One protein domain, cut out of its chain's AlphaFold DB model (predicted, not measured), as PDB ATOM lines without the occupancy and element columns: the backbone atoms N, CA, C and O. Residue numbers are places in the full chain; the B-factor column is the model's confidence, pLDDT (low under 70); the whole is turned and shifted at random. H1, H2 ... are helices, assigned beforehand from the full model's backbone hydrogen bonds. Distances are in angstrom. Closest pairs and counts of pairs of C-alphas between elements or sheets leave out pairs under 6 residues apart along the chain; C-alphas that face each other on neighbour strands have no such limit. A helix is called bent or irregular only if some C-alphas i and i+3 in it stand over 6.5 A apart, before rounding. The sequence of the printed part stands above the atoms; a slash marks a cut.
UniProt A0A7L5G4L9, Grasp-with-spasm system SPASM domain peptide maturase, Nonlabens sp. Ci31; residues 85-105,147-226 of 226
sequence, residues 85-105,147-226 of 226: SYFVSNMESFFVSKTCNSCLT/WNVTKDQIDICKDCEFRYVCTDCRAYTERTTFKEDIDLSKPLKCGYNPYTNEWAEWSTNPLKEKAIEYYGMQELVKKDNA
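This is residues 85 to 105 and 147 to 226 of the 226 residues of the protein "Grasp-with-spasm system SPASM domain peptide maturase" of Nonlabens sp. Ci31 (UniProt A0A7L5G4L9). Little regular structure is present: a core of loops, residues 147 to 205, has H1 at one end of the longest axis and the H2 and H3 pair at the other. Short antiparallel pairings within these loops join residues 178 to 179 with 182 to 183, and 192 to 193 with 198 to 199. The printed part has 101 residues, 25 of them in three named helices, H1, H2 and H3 in chain order, with no named strand; the class is all helix. It is compact, with a radius of gyration of the C-alphas of 13.8 A, and spans 39 by 32 by 23 A.

H1, residues 91 to 99, begins at C-alpha 91 (261.646, 173.282, 170.831) and is 12.5 A long. H2, residues 206 to 214, is 13.9 A long and irregular, with C-alphas 207 and 210 7.4 A apart. H3, residues 218 to 224, is 10.4 A long and ends at C-alpha 224 (253.564, 168.882, 203.562).

H1 is apart from H2 and H3. H2 and H3, joined by a tight link, are close but not clearly touching; their closest C-alphas, Ile 212 and Gln 218, are 6.2 A apart. They run opposite ways at a steep tilt of 53 degrees. Every O i to N i+4 pair is within hydrogen-bond range in H1, against 3 of 5 in H2 and 2 of 3 in H3.

The C-alphas farthest apart, Thr 99 and Ala 226, are 39.8 A apart. Residues 106 to 146 are not printed; C-alphas 105 and 147 are 5.0 A apart across the cut. Residues 223 to 226 have pLDDT under 70.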
ATOM      1  N   SER A  85     262.044 168.913 188.138       91.19
ATOM      2  CA  SER A  85     261.694 167.602 187.568       91.19
ATOM      3  C   SER A  85     260.533 167.652 186.568       91.19
ATOM      4  O   SER A  85     260.377 166.726 185.775       91.19
ATOM      5  N   TYR A  86     259.728 168.719 186.582       90.44
ATOM      6  CA  TYR A  86     258.632 168.942 185.636       90.44
ATOM      7  C   TYR A  86     259.003 169.887 184.494       90.44
ATOM      8  O   TYR A  86     258.140 170.222 183.680       90.44
ATOM      9  N   PHE A  87     260.250 170.358 184.430       93.81
ATOM     10  CA  PHE A  87     260.670 171.235 183.346       93.81
ATOM     11  C   PHE A  87     260.765 170.458 182.042       93.81
ATOM     12  O   PHE A  87     261.339 169.371 181.972       93.81
ATOM     13  N   VAL A  88     260.213 171.053 180.991       91.88
ATOM     14  CA  VAL A  88     260.243 170.494 179.645       91.88
ATOM     15  C   VAL A  88     261.145 171.383 178.810       91.88
ATOM     16  O   VAL A  88     260.874 172.566 178.628       91.88
ATOM     17  N   SER A  89     262.246 170.811 178.329       92.12
ATOM     18  CA  SER A  89     263.236 171.513 177.517       92.12
ATOM     19  C   SER A  89     263.263 170.918 176.115       92.12
ATOM     20  O   SER A  89     264.109 170.088 175.788       92.12
ATOM     21  N   ASN A  90     262.308 171.327 175.282       94.31
ATOM     22  CA  ASN A  90     262.283 170.995 173.858       94.31
ATOM     23  C   ASN A  90     261.808 172.204 173.029       94.31
ATOM     24  O   ASN A  90     261.303 173.184 173.575       94.31
ATOM     25  N   MET A  91     261.984 172.149 171.706       95.00
ATOM     26  CA  MET A  91     261.646 173.282 170.831       95.00
ATOM     27  C   MET A  91     260.165 173.668 170.916       95.00
ATOM     28  O   MET A  91     259.846 174.850 171.000       95.00
ATOM     29  N   GLU A  92     259.266 172.686 170.933       92.12
ATOM     30  CA  GLU A  92     257.822 172.919 170.991       92.12
ATOM     31  C   GLU A  92     257.420 173.679 172.263       92.12
ATOM     32  O   GLU A  92     256.838 174.759 172.183       92.12
ATOM     33  N   SER A  93     257.810 173.168 173.433       91.50
ATOM     34  CA  SER A  93     257.548 173.801 174.733       91.50
ATOM     35  C   SER A  93     258.133 175.212 174.832       91.50
ATOM     36  O   SER A  93     257.481 176.100 175.387       91.50
ATOM     37  N   PHE A  94     259.304 175.454 174.238       95.12
ATOM     38  CA  PHE A  94     259.912 176.781 174.172       95.12
ATOM     39  C   PHE A  94     259.073 177.764 173.342       95.12
ATOM     40  O   PHE A  94     258.778 178.870 173.806       95.12
ATOM     41  N   PHE A  95     258.660 177.377 172.129       95.38
ATOM     42  CA  PHE A  95     257.844 178.238 171.264       95.38
ATOM     43  C   PHE A  95     256.454 178.490 171.850       95.38
ATOM     44  O   PHE A  95     255.985 179.630 171.829       95.38
ATOM     45  N   VAL A  96     255.823 177.463 172.428       94.38
ATOM     46  CA  VAL A  96     254.553 177.602 173.155       94.38
ATOM     47  C   VAL A  96     254.716 178.609 174.290       94.38
ATOM     48  O   VAL A  96     254.005 179.608 174.315       94.38
ATOM     49  N   SER A  97     255.708 178.427 175.166       95.12
ATOM     50  CA  SER A  97     255.911 179.297 176.338       95.12
ATOM     51  C   SER A  97     256.218 180.757 175.982       95.12
ATOM     52  O   SER A  97     255.933 181.653 176.777       95.12
ATOM     53  N   LYS A  98     256.790 181.014 174.797       96.12
ATOM     54  CA  LYS A  98     257.029 182.370 174.276       96.12
ATOM     55  C   LYS A  98     255.792 183.051 173.700       96.12
ATOM     56  O   LYS A  98     255.760 184.275 173.641       96.12
ATOM     57  N   THR A  99     254.822 182.285 173.216       96.62
ATOM     58  CA  THR A  99     253.701 182.819 172.425       96.62
ATOM     59  C   THR A  99     252.386 182.808 173.185       96.62
ATOM     60  O   THR A  99     251.558 183.693 172.990       96.62
ATOM     61  N   CYS A 100     252.193 181.831 174.065       97.25
ATOM     62  CA  CYS A 100     250.950 181.612 174.780       97.25
ATOM     63  C   CYS A 100     251.197 180.962 176.151       97.25
ATOM     64  O   CYS A 100     252.324 180.650 176.544       97.25
ATOM     65  N   ASN A 101     250.127 180.771 176.916       97.44
ATOM     66  CA  ASN A 101     250.196 180.090 178.197       97.44
ATOM     67  C   ASN A 101     250.525 178.604 178.002       97.44
ATOM     68  O   ASN A 101     249.778 177.890 177.329       97.44
ATOM     69  N   SER A 102     251.592 178.122 178.643       94.69
ATOM     70  CA  SER A 102     252.088 176.748 178.474       94.69
ATOM     71  C   SER A 102     251.200 175.667 179.097       94.69
ATOM     72  O   SER A 102     251.326 174.487 178.762       94.69
ATOM     73  N   CYS A 103     250.273 176.031 179.989       95.06
ATOM     74  CA  CYS A 103     249.361 175.077 180.613       95.06
ATOM     75  C   CYS A 103     247.978 175.053 179.952       95.06
ATOM     76  O   CYS A 103     247.468 173.961 179.726       95.06
ATOM     77  N   LEU A 104     247.378 176.212 179.664       96.06
ATOM     78  CA  LEU A 104     245.956 176.345 179.311       96.06
ATOM     79  C   LEU A 104     245.663 176.347 177.808       96.06
ATOM     80  O   LEU A 104     244.558 175.989 177.401       96.06
ATOM     81  N   THR A 105     246.612 176.786 176.985       95.88
ATOM     82  CA  THR A 105     246.360 176.989 175.553       95.88
ATOM     83  C   THR A 105     246.085 175.661 174.856       95.88
ATOM     84  O   THR A 105     246.809 174.688 175.056       95.88
ATOM     85  N   TRP A 147     244.909 182.520 177.463       96.94
ATOM     86  CA  TRP A 147     245.691 181.872 176.395       96.94
ATOM     87  C   TRP A 147     246.894 182.708 175.957       96.94
ATOM     88  O   TRP A 147     247.968 182.162 175.751       96.94
ATOM     89  N   ASN A 148     246.757 184.032 175.903       96.25
ATOM     90  CA  ASN A 148     247.840 184.924 175.477       96.25
ATOM     91  C   ASN A 148     248.725 185.420 176.639       96.25
ATOM     92  O   ASN A 148     249.565 186.298 176.436       96.25
ATOM     93  N   VAL A 149     248.543 184.882 177.854       97.50
ATOM     94  CA  VAL A 149     249.362 185.234 179.023       97.50
ATOM     95  C   VAL A 149     250.628 184.385 179.030       97.50
ATOM     96  O   VAL A 149     250.603 183.201 179.377       97.50
ATOM     97  N   THR A 150     251.740 185.004 178.642       97.88
ATOM     98  CA  THR A 150     253.074 184.393 178.652       97.88
ATOM     99  C   THR A 150     253.824 184.745 179.932       97.88
ATOM    100  O   THR A 150     253.505 185.722 180.615       97.88
ATOM    101  N   LYS A 151     254.880 183.987 180.258       97.69
ATOM    102  CA  LYS A 151     255.713 184.316 181.425       97.69
ATOM    103  C   LYS A 151     256.464 185.642 181.293       97.69
ATOM    104  O   LYS A 151     256.835 186.188 182.321       97.69
ATOM    105  N   ASP A 152     256.594 186.199 180.089       97.81
ATOM    106  CA  ASP A 152     257.160 187.540 179.870       97.81
ATOM    107  C   ASP A 152     256.248 188.668 180.405       97.81
ATOM    108  O   ASP A 152     256.697 189.795 180.597       97.81
ATOM    109  N   GLN A 153     254.970 188.373 180.672       97.94
ATOM    110  CA  GLN A 153     253.998 189.317 181.242       97.94
ATOM    111  C   GLN A 153     253.802 189.133 182.754       97.94
ATOM    112  O   GLN A 153     253.256 190.017 183.412       97.94
ATOM    113  N   ILE A 154     254.205 187.982 183.297       98.06
ATOM    114  CA  ILE A 154     253.958 187.602 184.690       98.06
ATOM    115  C   ILE A 154     255.041 188.203 185.581       98.06
ATOM    116  O   ILE A 154     256.239 188.066 185.313       98.06
ATOM    117  N   ASP A 155     254.615 188.832 186.671       96.00
ATOM    118  CA  ASP A 155     255.515 189.461 187.626       96.00
ATOM    119  C   ASP A 155     256.488 188.442 188.235       96.00
ATOM    120  O   ASP A 155     256.127 187.282 188.468       96.00
ATOM    121  N   ILE A 156     257.742 188.859 188.437       96.19
ATOM    122  CA  ILE A 156     258.909 188.020 188.790       96.19
ATOM    123  C   ILE A 156     259.289 186.993 187.700       96.19
ATOM    124  O   ILE A 156     260.462 186.820 187.379       96.19
ATOM    125  N   CYS A 157     258.320 186.302 187.094       97.88
ATOM    126  CA  CYS A 157     258.557 185.254 186.098       97.88
ATOM    127  C   CYS A 157     259.164 185.787 184.796       97.88
ATOM    128  O   CYS A 157     259.910 185.054 184.148       97.88
ATOM    129  N   LYS A 158     258.881 187.040 184.428       97.62
ATOM    130  CA  LYS A 158     259.466 187.703 183.253       97.62
ATOM    131  C   LYS A 158     260.994 187.809 183.315       97.62
ATOM    132  O   LYS A 158     261.651 187.747 182.280       97.62
ATOM    133  N   ASP A 159     261.546 187.877 184.527       97.81
ATOM    134  CA  ASP A 159     262.989 187.969 184.774       97.81
ATOM    135  C   ASP A 159     263.618 186.592 185.051       97.81
ATOM    136  O   ASP A 159     264.837 186.459 185.086       97.81
ATOM    137  N   CYS A 160     262.798 185.549 185.208       97.81
ATOM    138  CA  CYS A 160     263.251 184.199 185.523       97.81
ATOM    139  C   CYS A 160     263.941 183.532 184.325       97.81
ATOM    140  O   CYS A 160     263.431 183.530 183.198       97.81
ATOM    141  N   GLU A 161     265.081 182.900 184.581       96.44
ATOM    142  CA  GLU A 161     265.867 182.125 183.622       96.44
ATOM    143  C   GLU A 161     265.152 180.843 183.170       96.44
ATOM    144  O   GLU A 161     265.377 180.366 182.061       96.44
ATOM    145  N   PHE A 162     264.224 180.316 183.977       96.44
ATOM    146  CA  PHE A 162     263.458 179.105 183.655       96.44
ATOM    147  C   PHE A 162     262.151 179.379 182.905       96.44
ATOM    148  O   PHE A 162     261.375 178.455 182.643       96.44
ATOM    149  N   ARG A 163     261.855 180.634 182.552       96.19
ATOM    150  CA  ARG A 163     260.517 181.034 182.089       96.19
ATOM    151  C   ARG A 163     260.027 180.359 180.801       96.19
ATOM    152  O   ARG A 163     258.827 180.331 180.557       96.19
ATOM    153  N   TYR A 164     260.920 179.781 180.001       96.69
ATOM    154  CA  TYR A 164     260.548 179.075 178.768       96.69
ATOM    155  C   TYR A 164     260.565 177.544 178.877       96.69
ATOM    156  O   TYR A 164     260.239 176.873 177.905       96.69
ATOM    157  N   VAL A 165     260.923 176.998 180.045       95.94
ATOM    158  CA  VAL A 165     260.904 175.545 180.329       95.94
ATOM    159  C   VAL A 165     259.972 175.181 181.489       95.94
ATOM    160  O   VAL A 165     259.652 174.014 181.709       95.94
ATOM    161  N   CYS A 166     259.527 176.189 182.243       95.06
ATOM    162  CA  CYS A 166     258.614 176.066 183.368       95.06
ATOM    163  C   CYS A 166     257.147 176.175 182.918       95.06
ATOM    164  O   CYS A 166     256.756 177.109 182.215       95.06
ATOM    165  N   THR A 167     256.302 175.268 183.406       92.06
ATOM    166  CA  THR A 167     254.846 175.327 183.208       92.06
ATOM    167  C   THR A 167     254.227 176.529 183.929       92.06
ATOM    168  O   THR A 167     254.699 176.973 184.980       92.06
ATOM    169  N   ASP A 168     253.143 177.079 183.385       94.62
ATOM    170  CA  ASP A 168     252.458 178.222 183.981       94.62
ATOM    171  C   ASP A 168     251.032 177.921 184.457       94.62
ATOM    172  O   ASP A 168     250.106 177.797 183.664       94.62
ATOM    173  N   CYS A 169     250.838 177.836 185.775       95.44
ATOM    174  CA  CYS A 169     249.512 177.673 186.368       95.44
ATOM    175  C   CYS A 169     248.861 179.041 186.627       95.44
ATOM    176  O   CYS A 169     249.433 179.864 187.348       95.44
ATOM    177  N   ARG A 170     247.662 179.259 186.069       96.44
ATOM    178  CA  ARG A 170     246.784 180.409 186.373       96.44
ATOM    179  C   ARG A 170     245.619 180.069 187.310       96.44
ATOM    180  O   ARG A 170     244.980 180.975 187.824       96.44
ATOM    181  N   ALA A 171     245.365 178.783 187.569       95.94
ATOM    182  CA  ALA A 171     244.347 178.366 188.537       95.94
ATOM    183  C   ALA A 171     244.719 178.775 189.971       95.94
ATOM    184  O   ALA A 171     243.847 179.127 190.763       95.94
ATOM    185  N   TYR A 172     246.021 178.758 190.282       96.25
ATOM    186  CA  TYR A 172     246.565 179.107 191.592       96.25
ATOM    187  C   TYR A 172     247.727 180.087 191.444       96.25
ATOM    188  O   TYR A 172     248.850 179.707 191.100       96.25
ATOM    189  N   THR A 173     247.456 181.354 191.721       97.00
ATOM    190  CA  THR A 173     248.405 182.472 191.649       97.00
ATOM    191  C   THR A 173     248.595 183.081 193.034       97.00
ATOM    192  O   THR A 173     247.845 182.803 193.967       97.00
ATOM    193  N   GLU A 174     249.605 183.925 193.201       97.00
ATOM    194  CA  GLU A 174     249.777 184.682 194.448       97.00
ATOM    195  C   GLU A 174     248.724 185.796 194.621       97.00
ATOM    196  O   GLU A 174     248.546 186.289 195.731       97.00
ATOM    197  N   ARG A 175     247.975 186.141 193.558       96.06
ATOM    198  CA  ARG A 175     246.919 187.173 193.544       96.06
ATOM    199  C   ARG A 175     247.394 188.542 194.051       96.06
ATOM    200  O   ARG A 175     246.691 189.220 194.798       96.06
ATOM    201  N   THR A 176     248.591 188.945 193.648       96.50
ATOM    202  CA  THR A 176     249.256 190.192 194.043       96.50
ATOM    203  C   THR A 176     249.282 191.241 192.932       96.50
ATOM    204  O   THR A 176     249.265 192.433 193.235       96.50
ATOM    205  N   THR A 177     249.262 190.824 191.666       96.81
ATOM    206  CA  THR A 177     249.432 191.702 190.502       96.81
ATOM    207  C   THR A 177     248.345 191.428 189.469       96.81
ATOM    208  O   THR A 177     248.280 190.347 188.886       96.81
ATOM    209  N   PHE A 178     247.507 192.432 189.208       96.88
ATOM    210  CA  PHE A 178     246.435 192.370 188.215       96.88
ATOM    211  C   PHE A 178     246.608 193.466 187.171       96.88
ATOM    212  O   PHE A 178     246.967 194.601 187.493       96.88
ATOM    213  N   LYS A 179     246.307 193.131 185.919       96.50
ATOM    214  CA  LYS A 179     246.084 194.099 184.849       96.50
ATOM    215  C   LYS A 179     244.642 193.936 184.399       96.50
ATOM    216  O   LYS A 179     244.310 192.915 183.805       96.50
ATOM    217  N   GLU A 180     243.813 194.925 184.719       93.56
ATOM    218  CA  GLU A 180     242.356 194.824 184.575       93.56
ATOM    219  C   GLU A 180     241.838 193.590 185.333       93.56
ATOM    220  O   GLU A 180     242.025 193.490 186.546       93.56
ATOM    221  N   ASP A 181     241.224 192.638 184.641       92.88
ATOM    222  CA  ASP A 181     240.687 191.404 185.201       92.88
ATOM    223  C   ASP A 181     241.647 190.203 185.068       92.88
ATOM    224  O   ASP A 181     241.295 189.088 185.470       92.88
ATOM    225  N   ILE A 182     242.851 190.402 184.518       96.44
ATOM    226  CA  ILE A 182     243.854 189.354 184.294       96.44
ATOM    227  C   ILE A 182     244.859 189.320 185.448       96.44
ATOM    228  O   ILE A 182     245.563 190.294 185.720       96.44
ATOM    229  N   ASP A 183     244.968 188.158 186.094       97.25
ATOM    230  CA  ASP A 183     245.963 187.892 187.133       97.25
ATOM    231  C   ASP A 183     247.345 187.576 186.526       97.25
ATOM    232  O   ASP A 183     247.573 186.516 185.929       97.25
ATOM    233  N   LEU A 184     248.279 188.509 186.709       97.94
ATOM    234  CA  LEU A 184     249.670 188.432 186.255       97.94
ATOM    235  C   LEU A 184     250.639 188.143 187.408       97.94
ATOM    236  O   LEU A 184     251.844 188.346 187.275       97.94
ATOM    237  N   SER A 185     250.134 187.654 188.540       97.69
ATOM    238  CA  SER A 185     250.962 187.266 189.680       97.69
ATOM    239  C   SER A 185     251.716 185.973 189.393       97.69
ATOM    240  O   SER A 185     251.283 185.126 188.607       97.69
ATOM    241  N   LYS A 186     252.827 185.766 190.096       96.94
ATOM    242  CA  LYS A 186     253.575 184.506 190.077       96.94
ATOM    243  C   LYS A 186     252.672 183.306 190.455       96.94
ATOM    244  O   LYS A 186     251.769 183.457 191.286       96.94
ATOM    245  N   PRO A 187     252.893 182.097 189.888       97.00
ATOM    246  CA  PRO A 187     252.210 180.884 190.340       97.00
ATOM    247  C   PRO A 187     252.408 180.639 191.841       97.00
ATOM    248  O   PRO A 187     253.545 180.618 192.321       97.00
ATOM    249  N   LEU A 188     251.319 180.359 192.562       96.81
ATOM    250  CA  LEU A 188     251.324 180.211 194.022       96.81
ATOM    251  C   LEU A 188     252.338 179.167 194.500       96.81
ATOM    252  O   LEU A 188     253.074 179.386 195.458       96.81
ATOM    253  N   LYS A 189     252.420 178.040 193.794       95.62
ATOM    254  CA  LYS A 189     253.239 176.892 194.201       95.62
ATOM    255  C   LYS A 189     254.669 176.919 193.671       95.62
ATOM    256  O   LYS A 189     255.355 175.902 193.686       95.62
ATOM    257  N   CYS A 190     255.119 178.064 193.158       96.12
ATOM    258  CA  CYS A 190     256.502 178.250 192.744       96.12
ATOM    259  C   CYS A 190     257.344 178.785 193.907       96.12
ATOM    260  O   CYS A 190     257.193 179.937 194.332       96.12
ATOM    261  N   GLY A 191     258.249 177.944 194.400       95.44
ATOM    262  CA  GLY A 191     259.203 178.271 195.459       95.44
ATOM    263  C   GLY A 191     260.430 179.069 195.011       95.44
ATOM    264  O   GLY A 191     261.166 179.576 195.848       95.44
ATOM    265  N   TYR A 192     260.649 179.195 193.701       96.25
ATOM    266  CA  TYR A 192     261.891 179.737 193.150       96.25
ATOM    267  C   TYR A 192     261.957 181.268 193.138       96.25
ATOM    268  O   TYR A 192     260.987 181.922 192.737       96.25
ATOM    269  N   ASN A 193     263.102 181.839 193.511       95.69
ATOM    270  CA  ASN A 193     263.394 183.266 193.381       95.69
ATOM    271  C   ASN A 193     264.526 183.502 192.357       95.69
ATOM    272  O   ASN A 193     265.674 183.189 192.666       95.69
ATOM    273  N   PRO A 194     264.245 184.101 191.182       96.81
ATOM    274  CA  PRO A 194     265.253 184.315 190.139       96.81
ATOM    275  C   PRO A 194     266.277 185.417 190.460       96.81
ATOM    276  O   PRO A 194     267.257 185.570 189.745       96.81
ATOM    277  N   TYR A 195     266.067 186.211 191.516       97.19
ATOM    278  CA  TYR A 195     267.017 187.256 191.917       97.19
ATOM    279  C   TYR A 195     268.050 186.760 192.937       97.19
ATOM    280  O   TYR A 195     269.107 187.369 193.079       97.19
ATOM    281  N   THR A 196     267.748 185.669 193.652       96.75
ATOM    282  CA  THR A 196     268.672 185.028 194.608       96.75
ATOM    283  C   THR A 196     269.132 183.645 194.155       96.75
ATOM    284  O   THR A 196     270.096 183.121 194.701       96.75
ATOM    285  N   ASN A 197     268.485 183.074 193.136       95.12
ATOM    286  CA  ASN A 197     268.683 181.713 192.637       95.12
ATOM    287  C   ASN A 197     268.398 180.618 193.672       95.12
ATOM    288  O   ASN A 197     268.981 179.533 193.638       95.12
ATOM    289  N   GLU A 198     267.480 180.889 194.596       95.38
ATOM    290  CA  GLU A 198     267.147 179.980 195.689       95.38
ATOM    291  C   GLU A 198     265.742 179.403 195.532       95.38
ATOM    292  O   GLU A 198     264.791 180.078 195.122       95.38
ATOM    293  N   TRP A 199     265.613 178.130 195.901       95.06
ATOM    294  CA  TRP A 199     264.329 177.467 196.081       95.06
ATOM    295  C   TRP A 199     263.953 177.498 197.557       95.06
ATOM    296  O   TRP A 199     264.708 177.026 198.403       95.06
ATOM    297  N   ALA A 200     262.767 178.016 197.851       93.38
ATOM    298  CA  ALA A 200     262.155 177.932 199.167       93.38
ATOM    299  C   ALA A 200     260.860 177.122 199.095       93.38
ATOM    300  O   ALA A 200     260.191 177.090 198.061       93.38
ATOM    301  N   GLU A 201     260.478 176.499 200.206       93.25
ATOM    302  CA  GLU A 201     259.193 175.818 200.290       93.25
ATOM    303  C   GLU A 201     258.060 176.846 200.137       93.25
ATOM    304  O   GLU A 201     257.965 177.828 200.875       93.25
ATOM    305  N   TRP A 202     257.218 176.667 199.117       93.12
ATOM    306  CA  TRP A 202     256.175 177.644 198.799       93.12
ATOM    307  C   TRP A 202     255.082 177.644 199.868       93.12
ATOM    308  O   TRP A 202     254.490 178.687 200.138       93.12
ATOM    309  N   SER A 203     254.817 176.481 200.464       91.50
ATOM    310  CA  SER A 203     253.712 176.276 201.395       91.50
ATOM    311  C   SER A 203     253.938 176.956 202.751       91.50
ATOM    312  O   SER A 203     252.970 177.285 203.429       91.50
ATOM    313  N   THR A 204     255.188 177.249 203.121       90.00
ATOM    314  CA  THR A 204     255.562 177.914 204.384       90.00
ATOM    315  C   THR A 204     255.880 179.401 204.228       90.00
ATOM    316  O   THR A 204     256.235 180.061 205.203       90.00
ATOM    317  N   ASN A 205     255.766 179.954 203.017       89.25
ATOM    318  CA  ASN A 205     256.114 181.346 202.756       89.25
ATOM    319  C   ASN A 205     255.018 182.307 203.277       89.25
ATOM    320  O   ASN A 205     253.903 182.279 202.743       89.25
ATOM    321  N   PRO A 206     255.328 183.223 204.221       89.31
ATOM    322  CA  PRO A 206     254.337 184.133 204.807       89.31
ATOM    323  C   PRO A 206     253.633 185.037 203.786       89.31
ATOM    324  O   PRO A 206     252.467 185.390 203.943       89.31
ATOM    325  N   LEU A 207     254.308 185.387 202.685       89.56
ATOM    326  CA  LEU A 207     253.730 186.231 201.633       89.56
ATOM    327  C   LEU A 207     252.604 185.527 200.864       89.56
ATOM    328  O   LEU A 207     251.819 186.187 200.184       89.56
ATOM    329  N   LYS A 208     252.504 184.197 200.974       93.62
ATOM    330  CA  LYS A 208     251.532 183.372 200.249       93.62
ATOM    331  C   LYS A 208     250.309 182.992 201.082       93.62
ATOM    332  O   LYS A 208     249.364 182.432 200.527       93.62
ATOM    333  N   GLU A 209     250.283 183.326 202.374       93.25
ATOM    334  CA  GLU A 209     249.214 182.936 203.306       93.25
ATOM    335  C   GLU A 209     247.827 183.374 202.827       93.25
ATOM    336  O   GLU A 209     246.908 182.558 202.772       93.25
ATOM    337  N   LYS A 210     247.687 184.630 202.382       94.56
ATOM    338  CA  LYS A 210     246.409 185.164 201.879       94.56
ATOM    339  C   LYS A 210     245.883 184.390 200.670       94.56
ATOM    340  O   LYS A 210     244.687 184.133 200.568       94.56
ATOM    341  N   ALA A 211     246.767 184.004 199.753       95.31
ATOM    342  CA  ALA A 211     246.386 183.224 198.582       95.31
ATOM    343  C   ALA A 211     246.050 181.773 198.963       95.31
ATOM    344  O   ALA A 211     245.048 181.230 198.501       95.31
ATOM    345  N   ILE A 212     246.832 181.156 199.855       94.81
ATOM    346  CA  ILE A 212     246.550 179.822 200.411       94.81
ATOM    347  C   ILE A 212     245.166 179.796 201.071       94.81
ATOM    348  O   ILE A 212     244.403 178.850 200.850       94.81
ATOM    349  N   GLU A 213     244.825 180.829 201.842       94.56
ATOM    350  CA  GLU A 213     243.511 180.979 202.465       94.56
ATOM    351  C   GLU A 213     242.404 181.146 201.421       94.56
ATOM    352  O   GLU A 213     241.423 180.403 201.460       94.56
ATOM    353  N   TYR A 214     242.596 182.038 200.445       94.94
ATOM    354  CA  TYR A 214     241.646 182.278 199.355       94.94
ATOM    355  C   TYR A 214     241.282 180.993 198.596       94.94
ATOM    356  O   TYR A 214     240.112 180.733 198.323       94.94
ATOM    357  N   TYR A 215     242.269 180.143 198.291       93.62
ATOM    358  CA  TYR A 215     242.030 178.865 197.610       93.62
ATOM    359  C   TYR A 215     241.629 177.719 198.557       93.62
ATOM    360  O   TYR A 215     241.407 176.583 198.115       93.62
ATOM    361  N   GLY A 216     241.538 177.978 199.863       92.19
ATOM    362  CA  GLY A 216     241.211 176.983 200.879       92.19
ATOM    363  C   GLY A 216     242.211 175.822 200.906       92.19
ATOM    364  O   GLY A 216     241.799 174.657 200.860       92.19
ATOM    365  N   MET A 217     243.513 176.116 200.841       91.50
ATOM    366  CA  MET A 217     244.604 175.131 200.784       91.50
ATOM    367  C   MET A 217     245.294 174.885 202.136       91.50
ATOM    368  O   MET A 217     246.289 174.170 202.181       91.50
ATOM    369  N   GLN A 218     244.769 175.405 203.246       89.19
ATOM    370  CA  GLN A 218     245.397 175.307 204.573       89.19
ATOM    371  C   GLN A 218     245.686 173.851 204.980       89.19
ATOM    372  O   GLN A 218     246.766 173.534 205.466       89.19
ATOM    373  N   GLU A 219     244.745 172.938 204.726       83.50
ATOM    374  CA  GLU A 219     244.903 171.509 205.040       83.50
ATOM    375  C   GLU A 219     245.877 170.774 204.106       83.50
ATOM    376  O   GLU A 219     246.374 169.706 204.456       83.50
ATOM    377  N   LEU A 220     246.136 171.315 202.910       80.56
ATOM    378  CA  LEU A 220     247.160 170.785 202.007       80.56
ATOM    379  C   LEU A 220     248.547 171.138 202.553       80.56
ATOM    380  O   LEU A 220     249.375 170.259 202.745       80.56
ATOM    381  N   VAL A 221     248.732 172.409 202.903       82.94
ATOM    382  CA  VAL A 221     249.985 172.959 203.433       82.94
ATOM    383  C   VAL A 221     250.380 172.329 204.772       82.94
ATOM    384  O   VAL A 221     251.549 172.035 204.994       82.94
ATOM    385  N   LYS A 222     249.424 172.057 205.671       72.31
ATOM    386  CA  LYS A 222     249.715 171.381 206.951       72.31
ATOM    387  C   LYS A 222     250.293 169.971 206.781       72.31
ATOM    388  O   LYS A 222     251.039 169.533 207.646       72.31
ATOM    389  N   LYS A 223     249.933 169.258 205.707       58.75
ATOM    390  CA  LYS A 223     250.389 167.880 205.457       58.75
ATOM    391  C   LYS A 223     251.783 167.798 204.856       58.75
ATOM    392  O   LYS A 223     252.449 166.805 205.093       58.75
ATOM    393  N   ASP A 224     252.203 168.814 204.108       56.00
ATOM    394  CA  ASP A 224     253.564 168.882 203.562       56.00
ATOM    395  C   ASP A 224     254.604 169.230 204.655       56.00
ATOM    396  O   ASP A 224     255.797 169.032 204.461       56.00
ATOM    397  N   ASN A 225     254.143 169.711 205.819       48.53
ATOM    398  CA  ASN A 225     254.959 170.087 206.981       48.53
ATOM    399  C   ASN A 225     254.982 169.032 208.111       48.53
ATOM    400  O   ASN A 225     255.498 169.320 209.194       48.53
ATOM    401  N   ALA A 226     254.385 167.855 207.893       40.34
ATOM    402  CA  ALA A 226     254.299 166.749 208.854       40.34
ATOM    403  C   ALA A 226     255.059 165.523 208.337       40.34
ATOM    404  O   ALA A 226     255.708 164.853 209.171       40.34
TER     405      ALA A 226